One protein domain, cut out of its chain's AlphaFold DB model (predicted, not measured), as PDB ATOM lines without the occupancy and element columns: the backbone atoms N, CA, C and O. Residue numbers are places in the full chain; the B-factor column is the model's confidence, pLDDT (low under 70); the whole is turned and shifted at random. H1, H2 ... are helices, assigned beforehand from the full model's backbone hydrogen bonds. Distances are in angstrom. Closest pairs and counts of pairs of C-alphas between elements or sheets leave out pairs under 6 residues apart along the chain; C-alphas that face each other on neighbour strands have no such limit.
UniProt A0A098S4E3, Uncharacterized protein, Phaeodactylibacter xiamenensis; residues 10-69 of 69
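What this domain is: This is residues 10 to 69 of the 69 residues of an uncharacterized protein of Phaeodactylibacter xiamenensis (UniProt A0A098S4E3). One long helix, H2, makes the length of the model, with a short helix off each end: H1 before it and H3 after it, neither packed on it. The printed part has 60 residues with three named helices, in the order H1, H2, H3, and no named strand; the class is all helix. It is extended, with a radius of gyration of the C-alphas of 19.0 A, and spans 52 by 26 by 16 A.

How they stand to each other: H1, residues 10 to 19, is apart from H2, residues 24 to 52, across a tight link of 4 residues. A second tight link of 4 residues joins H2 to H3, residues 57 to 67, and these two are apart. H1 and H3 are apart too. Residues 10 to 16 of H1, 31 to 46 of H2, and 60 to 69, of which 60 to 67 belong to H3, stand free. In H1, H2 and H3 every O i to N i+4 pair is within hydrogen-bond range.

Where its parts are: H1 begins at C-alpha 10 (15.219, -21.021, -20.295) and measures 14.7 A from first to last C-alpha. H2 measures 41.9 A, from C-alpha 24 (21.412, -40.485, -22.271). H3 measures 15.7 A and ends at C-alpha 67 (-7.901, -34.570, -46.654).

The domain as a whole: The two C-alphas farthest apart, of Ser 19 and Glu 58, are 52.5 A apart. The printed part has no cut; residue 69 is under pLDDT 70.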
ATOM      1  N   LEU A  10      15.064 -19.660 -19.778       90.12
ATOM      2  CA  LEU A  10      15.219 -21.021 -20.295       90.12
ATOM      3  C   LEU A  10      16.676 -21.337 -20.653       90.12
ATOM      4  O   LEU A  10      17.173 -22.408 -20.315       90.12
ATOM      5  N   GLN A  11      17.376 -20.409 -21.309       91.44
ATOM      6  CA  GLN A  11      18.790 -20.591 -21.645       91.44
ATOM      7  C   GLN A  11      19.652 -20.765 -20.385       91.44
ATOM      8  O   GLN A  11      20.522 -21.632 -20.366       91.44
ATOM      9  N   LEU A  12      19.389 -19.997 -19.322       93.44
ATOM     10  CA  LEU A  12      20.091 -20.134 -18.041       93.44
ATOM     11  C   LEU A  12      19.825 -21.486 -17.363       93.44
ATOM     12  O   LEU A  12      20.753 -22.082 -16.821       93.44
ATOM     13  N   GLU A  13      18.592 -21.994 -17.406       90.62
ATOM     14  CA  GLU A  13      18.270 -23.317 -16.852       90.62
ATOM     15  C   GLU A  13      18.937 -24.455 -17.638       90.62
ATOM     16  O   GLU A  13      19.493 -25.374 -17.037       90.62
ATOM     17  N   LEU A  14      18.981 -24.371 -18.972       88.75
ATOM     18  CA  LEU A  14      19.696 -25.355 -19.795       88.75
ATOM     19  C   LEU A  14      21.196 -25.397 -19.465       88.75
ATOM     20  O   LEU A  14      21.767 -26.481 -19.379       88.75
ATOM     21  N   LEU A  15      21.824 -24.242 -19.210       90.44
ATOM     22  CA  LEU A  15      23.226 -24.189 -18.781       90.44
ATOM     23  C   LEU A  15      23.455 -24.895 -17.438       90.44
ATOM     24  O   LEU A  15      24.469 -25.572 -17.272       90.44
ATOM     25  N   LYS A  16      22.514 -24.786 -16.490       89.12
ATOM     26  CA  LYS A  16      22.585 -25.545 -15.231       89.12
ATOM     27  C   LYS A  16      22.473 -27.045 -15.493       89.12
ATOM     28  O   LYS A  16      23.278 -27.799 -14.956       89.12
ATOM     29  N   LEU A  17      21.552 -27.478 -16.356       86.94
ATOM     30  CA  LEU A  17      21.419 -28.893 -16.725       86.94
ATOM     31  C   LEU A  17      22.694 -29.458 -17.365       86.94
ATOM     32  O   LEU A  17      23.049 -30.600 -17.091       86.94
ATOM     33  N   TYR A  18      23.419 -28.670 -18.165       82.38
ATOM     34  CA  TYR A  18      24.698 -29.106 -18.741       82.38
ATOM     35  C   TYR A  18      25.754 -29.404 -17.671       82.38
ATOM     36  O   TYR A  18      26.511 -30.357 -17.825       82.38
ATOM     37  N   SER A  19      25.769 -28.651 -16.565       87.38
ATOM     38  CA  SER A  19      26.682 -28.916 -15.441       87.38
ATOM     39  C   SER A  19      26.369 -30.203 -14.669       87.38
ATOM     40  O   SER A  19      27.201 -30.663 -13.897       87.38
ATOM     41  N   MET A  20      25.183 -30.788 -14.875       88.75
ATOM     42  CA  MET A  20      24.758 -32.022 -14.208       88.75
ATOM     43  C   MET A  20      25.196 -33.293 -14.948       88.75
ATOM     44  O   MET A  20      24.911 -34.379 -14.451       88.75
ATOM     45  N   GLU A  21      25.843 -33.169 -16.117       87.25
ATOM     46  CA  GLU A  21      26.358 -34.294 -16.919       87.25
ATOM     47  C   GLU A  21      25.335 -35.431 -17.090       87.25
ATOM     48  O   GLU A  21      25.622 -36.607 -16.860       87.25
ATOM     49  N   LEU A  22      24.103 -35.067 -17.474       88.12
ATOM     50  CA  LEU A  22      23.013 -36.027 -17.637       88.12
ATOM     51  C   LEU A  22      23.412 -37.154 -18.593       88.12
ATOM     52  O   LEU A  22      23.869 -36.908 -19.712       88.12
ATOM     53  N   ASN A  23      23.158 -38.392 -18.175       93.25
ATOM     54  CA  ASN A  23      23.311 -39.538 -19.060       93.25
ATOM     55  C   ASN A  23      22.206 -39.557 -20.139       93.25
ATOM     56  O   ASN A  23      21.231 -38.797 -20.092       93.25
ATOM     57  N   GLU A  24      22.344 -40.433 -21.136       93.31
ATOM     58  CA  GLU A  24      21.412 -40.485 -22.271       93.31
ATOM     59  C   GLU A  24      19.954 -40.744 -21.864       93.31
ATOM     60  O   GLU A  24      19.034 -40.205 -22.489       93.31
ATOM     61  N   GLU A  25      19.735 -41.548 -20.821       95.56
ATOM     62  CA  GLU A  25      18.406 -41.868 -20.301       95.56
ATOM     63  C   GLU A  25      17.768 -40.638 -19.652       95.56
ATOM     64  O   GLU A  25      16.668 -40.238 -20.033       95.56
ATOM     65  N   GLN A  26      18.504 -39.948 -18.784       93.19
ATOM     66  CA  GLN A  26      18.048 -38.715 -18.147       93.19
ATOM     67  C   GLN A  26      17.753 -37.618 -19.177       93.19
ATOM     68  O   GLN A  26      16.741 -36.922 -19.086       93.19
ATOM     69  N   LEU A  27      18.592 -37.480 -20.207       91.69
ATOM     70  CA  LEU A  27      18.338 -36.531 -21.289       91.69
ATOM     71  C   LEU A  27      17.076 -36.903 -22.085       91.69
ATOM     72  O   LEU A  27      16.314 -36.026 -22.503       91.69
ATOM     73  N   LYS A  28      16.828 -38.199 -22.299       95.38
ATOM     74  CA  LYS A  28      15.598 -38.687 -22.934       95.38
ATOM     75  C   LYS A  28      14.367 -38.360 -22.095       95.38
ATOM     76  O   LYS A  28      13.346 -37.985 -22.671       95.38
ATOM     77  N   ASP A  29      14.470 -38.444 -20.777       94.50
ATOM     78  CA  ASP A  29      13.372 -38.112 -19.872       94.50
ATOM     79  C   ASP A  29      13.063 -36.615 -19.868       94.50
ATOM     80  O   ASP A  29      11.895 -36.243 -19.974       94.50
ATOM     81  N   VAL A  30      14.081 -35.748 -19.893       91.56
ATOM     82  CA  VAL A  30      13.881 -34.297 -20.074       91.56
ATOM     83  C   VAL A  30      13.165 -34.006 -21.397       91.56
ATOM     84  O   VAL A  30      12.194 -33.247 -21.423       91.56
ATOM     85  N   ARG A  31      13.583 -34.644 -22.501       93.00
ATOM     86  CA  ARG A  31      12.904 -34.483 -23.802       93.00
ATOM     87  C   ARG A  31      11.446 -34.930 -23.748       93.00
ATOM     88  O   ARG A  31      10.587 -34.243 -24.290       93.00
ATOM     89  N   ARG A  32      11.160 -36.061 -23.098       97.69
ATOM     90  CA  ARG A  32       9.789 -36.565 -22.924       97.69
ATOM     91  C   ARG A  32       8.939 -35.623 -22.087       97.69
ATOM     92  O   ARG A  32       7.799 -35.372 -22.455       97.69
ATOM     93  N   LEU A  33       9.488 -35.079 -21.003       95.69
ATOM     94  CA  LEU A  33       8.787 -34.125 -20.151       95.69
ATOM     95  C   LEU A  33       8.374 -32.879 -20.942       95.69
ATOM     96  O   LEU A  33       7.214 -32.480 -20.887       95.69
ATOM     97  N   LEU A  34       9.294 -32.317 -21.731       95.25
ATOM     98  CA  LEU A  34       9.004 -31.171 -22.594       95.25
ATOM     99  C   LEU A  34       7.972 -31.516 -23.676       95.25
ATOM    100  O   LEU A  34       7.017 -30.769 -23.866       95.25
ATOM    101  N   ALA A  35       8.135 -32.656 -24.354       97.69
ATOM    102  CA  ALA A  35       7.203 -33.100 -25.389       97.69
ATOM    103  C   ALA A  35       5.784 -33.277 -24.836       97.69
ATOM    104  O   ALA A  35       4.833 -32.765 -25.417       97.69
ATOM    105  N   ASN A  36       5.645 -33.933 -23.682       98.25
ATOM    106  CA  ASN A  36       4.355 -34.139 -23.030       98.25
ATOM    107  C   ASN A  36       3.719 -32.819 -22.588       98.25
ATOM    108  O   ASN A  36       2.511 -32.651 -22.730       98.25
ATOM    109  N   TYR A  37       4.516 -31.882 -22.069       97.44
ATOM    110  CA  TYR A  37       4.020 -30.571 -21.662       97.44
ATOM    111  C   TYR A  37       3.419 -29.805 -22.846       97.44
ATOM    112  O   TYR A  37       2.274 -29.367 -22.776       97.44
ATOM    113  N   PHE A  38       4.154 -29.694 -23.956       97.25
ATOM    114  CA  PHE A  38       3.662 -28.970 -25.130       97.25
ATOM    115  C   PHE A  38       2.542 -29.713 -25.862       97.25
ATOM    116  O   PHE A  38       1.614 -29.066 -26.336       97.25
ATOM    117  N   ALA A  39       2.576 -31.048 -25.904       98.25
ATOM    118  CA  ALA A  39       1.472 -31.841 -26.438       98.25
ATOM    119  C   ALA A  39       0.187 -31.598 -25.641       98.25
ATOM    120  O   ALA A  39      -0.853 -31.341 -26.235       98.25
ATOM    121  N   LYS A  40       0.274 -31.582 -24.304       98.31
ATOM    122  CA  LYS A  40      -0.866 -31.243 -23.451       98.31
ATOM    123  C   LYS A  40      -1.380 -29.830 -23.724       98.31
ATOM    124  O   LYS A  40      -2.580 -29.661 -23.867       98.31
ATOM    125  N   GLN A  41      -0.500 -28.833 -23.820       98.06
ATOM    126  CA  GLN A  41      -0.929 -27.464 -24.129       98.06
ATOM    127  C   GLN A  41      -1.637 -27.368 -25.486       98.06
ATOM    128  O   GLN A  41      -2.637 -26.667 -25.596       98.06
ATOM    129  N   ALA A  42      -1.137 -28.072 -26.504       97.75
ATOM    130  CA  ALA A  42      -1.764 -28.104 -27.822       97.75
ATOM    131  C   ALA A  42      -3.133 -28.800 -27.794       97.75
ATOM    132  O   ALA A  42      -4.076 -28.293 -28.392       97.75
ATOM    133  N   SER A  43      -3.253 -29.927 -27.085       97.00
ATOM    134  CA  SER A  43      -4.533 -30.617 -26.893       97.00
ATOM    135  C   SER A  43      -5.541 -29.750 -26.142       97.00
ATOM    136  O   SER A  43      -6.654 -29.584 -26.621       97.00
ATOM    137  N   ASP A  44      -5.136 -29.138 -25.027       98.06
ATOM    138  CA  ASP A  44      -6.016 -28.285 -24.223       98.06
ATOM    139  C   ASP A  44      -6.521 -27.072 -25.037       98.06
ATOM    140  O   ASP A  44      -7.673 -26.663 -24.907       98.06
ATOM    141  N   GLU A  45      -5.674 -26.495 -25.897       97.81
ATOM    142  CA  GLU A  45      -6.082 -25.406 -26.792       97.81
ATOM    143  C   GLU A  45      -7.015 -25.890 -27.911       97.81
ATOM    144  O   GLU A  45      -7.964 -25.188 -28.256       97.81
ATOM    145  N   MET A  46      -6.792 -27.089 -28.456       96.06
ATOM    146  CA  MET A  46      -7.696 -27.686 -29.441       96.06
ATOM    147  C   MET A  46      -9.079 -27.945 -28.840       96.06
ATOM    148  O   MET A  46     -10.076 -27.602 -29.467       96.06
ATOM    149  N   ASP A  47      -9.140 -28.480 -27.618       96.88
ATOM    150  CA  ASP A  47     -10.392 -28.685 -26.885       96.88
ATOM    151  C   ASP A  47     -11.123 -27.346 -26.672       96.88
ATOM    152  O   ASP A  47     -12.325 -27.236 -26.911       96.88
ATOM    153  N   ARG A  48     -10.388 -26.284 -26.312       98.06
ATOM    154  CA  ARG A  48     -10.951 -24.931 -26.165       98.06
ATOM    155  C   ARG A  48     -11.565 -24.416 -27.469       98.06
ATOM    156  O   ARG A  48     -12.663 -23.863 -27.447       98.06
ATOM    157  N   LEU A  49     -10.854 -24.563 -28.587       97.06
ATOM    158  CA  LEU A  49     -11.331 -24.136 -29.905       97.06
ATOM    159  C   LEU A  49     -12.520 -24.981 -30.374       97.06
ATOM    160  O   LEU A  49     -13.455 -24.438 -30.958       97.06
ATOM    161  N   TRP A  50     -12.508 -26.280 -30.074       95.81
ATOM    162  CA  TRP A  50     -13.604 -27.199 -30.366       95.81
ATOM    163  C   TRP A  50     -14.916 -26.733 -29.747       95.81
ATOM    164  O   TRP A  50     -15.924 -26.607 -30.448       95.81
ATOM    165  N   ASP A  51     -14.875 -26.374 -28.466       96.75
ATOM    166  CA  ASP A  51     -16.033 -25.843 -27.755       96.75
ATOM    167  C   ASP A  51     -16.422 -24.437 -28.247       96.75
ATOM    168  O   ASP A  51     -17.604 -24.168 -28.473       96.75
ATOM    169  N   GLU A  52     -15.452 -23.535 -28.447       97.88
ATOM    170  CA  GLU A  52     -15.704 -22.149 -28.879       97.88
ATOM    171  C   GLU A  52     -16.372 -22.079 -30.258       97.88
ATOM    172  O   GLU A  52     -17.267 -21.261 -30.485       97.88
ATOM    173  N   HIS A  53     -15.958 -22.951 -31.175       96.25
ATOM    174  CA  HIS A  53     -16.501 -23.007 -32.527       96.25
ATOM    175  C   HIS A  53     -17.712 -23.937 -32.661       96.25
ATOM    176  O   HIS A  53     -18.308 -23.991 -33.739       96.25
ATOM    177  N   GLY A  54     -18.102 -24.636 -31.590       96.12
ATOM    178  CA  GLY A  54     -19.211 -25.588 -31.610       96.12
ATOM    179  C   GLY A  54     -18.979 -26.742 -32.584       96.12
ATOM    180  O   GLY A  54     -19.932 -27.224 -33.200       96.12
ATOM    181  N   TRP A  55     -17.718 -27.148 -32.761       96.75
ATOM    182  CA  TRP A  55     -17.367 -28.268 -33.621       96.75
ATOM    183  C   TRP A  55     -17.999 -29.559 -33.106       96.75
ATOM    184  O   TRP A  55     -18.256 -29.757 -31.916       96.75
ATOM    185  N   ASN A  56     -18.305 -30.440 -34.043       95.12
ATOM    186  CA  ASN A  56     -19.016 -31.677 -33.780       95.12
ATOM    187  C   ASN A  56     -18.584 -32.757 -34.780       95.12
ATOM    188  O   ASN A  56     -17.653 -32.577 -35.566       95.12
ATOM    189  N   GLU A  57     -19.272 -33.892 -34.745       93.75
ATOM    190  CA  GLU A  57     -18.989 -35.030 -35.618       93.75
ATOM    191  C   GLU A  57     -19.061 -34.666 -37.113       93.75
ATOM    192  O   GLU A  57     -18.174 -35.050 -37.865       93.75
ATOM    193  N   GLU A  58     -20.007 -33.818 -37.529       95.25
ATOM    194  CA  GLU A  58     -20.123 -33.340 -38.919       95.25
ATOM    195  C   GLU A  58     -18.909 -32.495 -39.344       95.25
ATOM    196  O   GLU A  58     -18.435 -32.580 -40.481       95.25
ATOM    197  N   THR A  59     -18.350 -31.709 -38.416       93.56
ATOM    198  CA  THR A  59     -17.105 -30.964 -38.667       93.56
ATOM    199  C   THR A  59     -15.948 -31.927 -38.934       93.56
ATOM    200  O   THR A  59     -15.173 -31.725 -39.869       93.56
ATOM    201  N   MET A  60     -15.862 -33.007 -38.153       91.06
ATOM    202  CA  MET A  60     -14.831 -34.033 -38.319       91.06
ATOM    203  C   MET A  60     -14.983 -34.787 -39.645       91.06
ATOM    204  O   MET A  60     -13.998 -34.992 -40.351       91.06
ATOM    205  N   GLU A  61     -16.210 -35.169 -40.009       94.06
ATOM    206  CA  GLU A  61     -16.509 -35.808 -41.298       94.06
ATOM    207  C   GLU A  61     -16.101 -34.917 -42.477       94.06
ATOM    208  O   GLU A  61     -15.510 -35.402 -43.444       94.06
ATOM    209  N   THR A  62     -16.350 -33.610 -42.365       94.31
ATOM    210  CA  THR A  62     -15.967 -32.628 -43.385       94.31
ATOM    211  C   THR A  62     -14.449 -32.564 -43.560       94.31
ATOM    212  O   THR A  62     -13.962 -32.692 -44.681       94.31
ATOM    213  N   TRP A  63     -13.684 -32.445 -42.471       93.69
ATOM    214  CA  TRP A  63     -12.217 -32.402 -42.544       93.69
ATOM    215  C   TRP A  63     -11.609 -33.694 -43.102       93.69
ATOM    216  O   TRP A  63     -10.676 -33.645 -43.901       93.69
ATOM    217  N   LEU A  64     -12.149 -34.857 -42.723       93.31
ATOM    218  CA  LEU A  64     -11.694 -36.149 -43.250       93.31
ATOM    219  C   LEU A  64     -11.959 -36.289 -44.755       93.31
ATOM    220  O   LEU A  64     -11.156 -36.897 -45.462       93.31
ATOM    221  N   ALA A  65     -13.074 -35.742 -45.243       93.62
ATOM    222  CA  ALA A  65     -13.403 -35.738 -46.663       93.62
ATOM    223  C   ALA A  65     -12.511 -34.779 -47.473       93.62
ATOM    224  O   ALA A  65     -12.185 -35.090 -48.619       93.62
ATOM    225  N   GLU A  66     -12.104 -33.644 -46.892       88.56
ATOM    226  CA  GLU A  66     -11.175 -32.690 -47.515       88.56
ATOM    227  C   GLU A  66      -9.752 -33.253 -47.644       88.56
ATOM    228  O   GLU A  66      -9.142 -33.098 -48.694       88.56
ATOM    229  N   GLU A  67      -9.242 -33.951 -46.624       81.81
ATOM    230  CA  GLU A  67      -7.901 -34.570 -46.654       81.81
ATOM    231  C   GLU A  67      -7.808 -35.747 -47.648       81.81
ATOM    232  O   GLU A  67      -6.730 -36.096 -48.127       81.81
ATOM    233  N   ALA A  68      -8.938 -36.387 -47.963       75.19
ATOM    234  CA  ALA A  68      -9.001 -37.531 -48.873       75.19
ATOM    235  C   ALA A  68      -9.012 -37.155 -50.371       75.19
ATOM    236  O   ALA A  68      -9.069 -38.060 -51.212       75.19
ATOM    237  N   ASN A  69      -8.980 -35.860 -50.704       54.62
ATOM    238  CA  ASN A  69      -9.141 -35.311 -52.055       54.62
ATOM    239  C   ASN A  69      -7.890 -34.547 -52.516       54.62
ATOM    240  O   ASN A  69      -7.521 -34.692 -53.705       54.62
TER     241      ASN A  69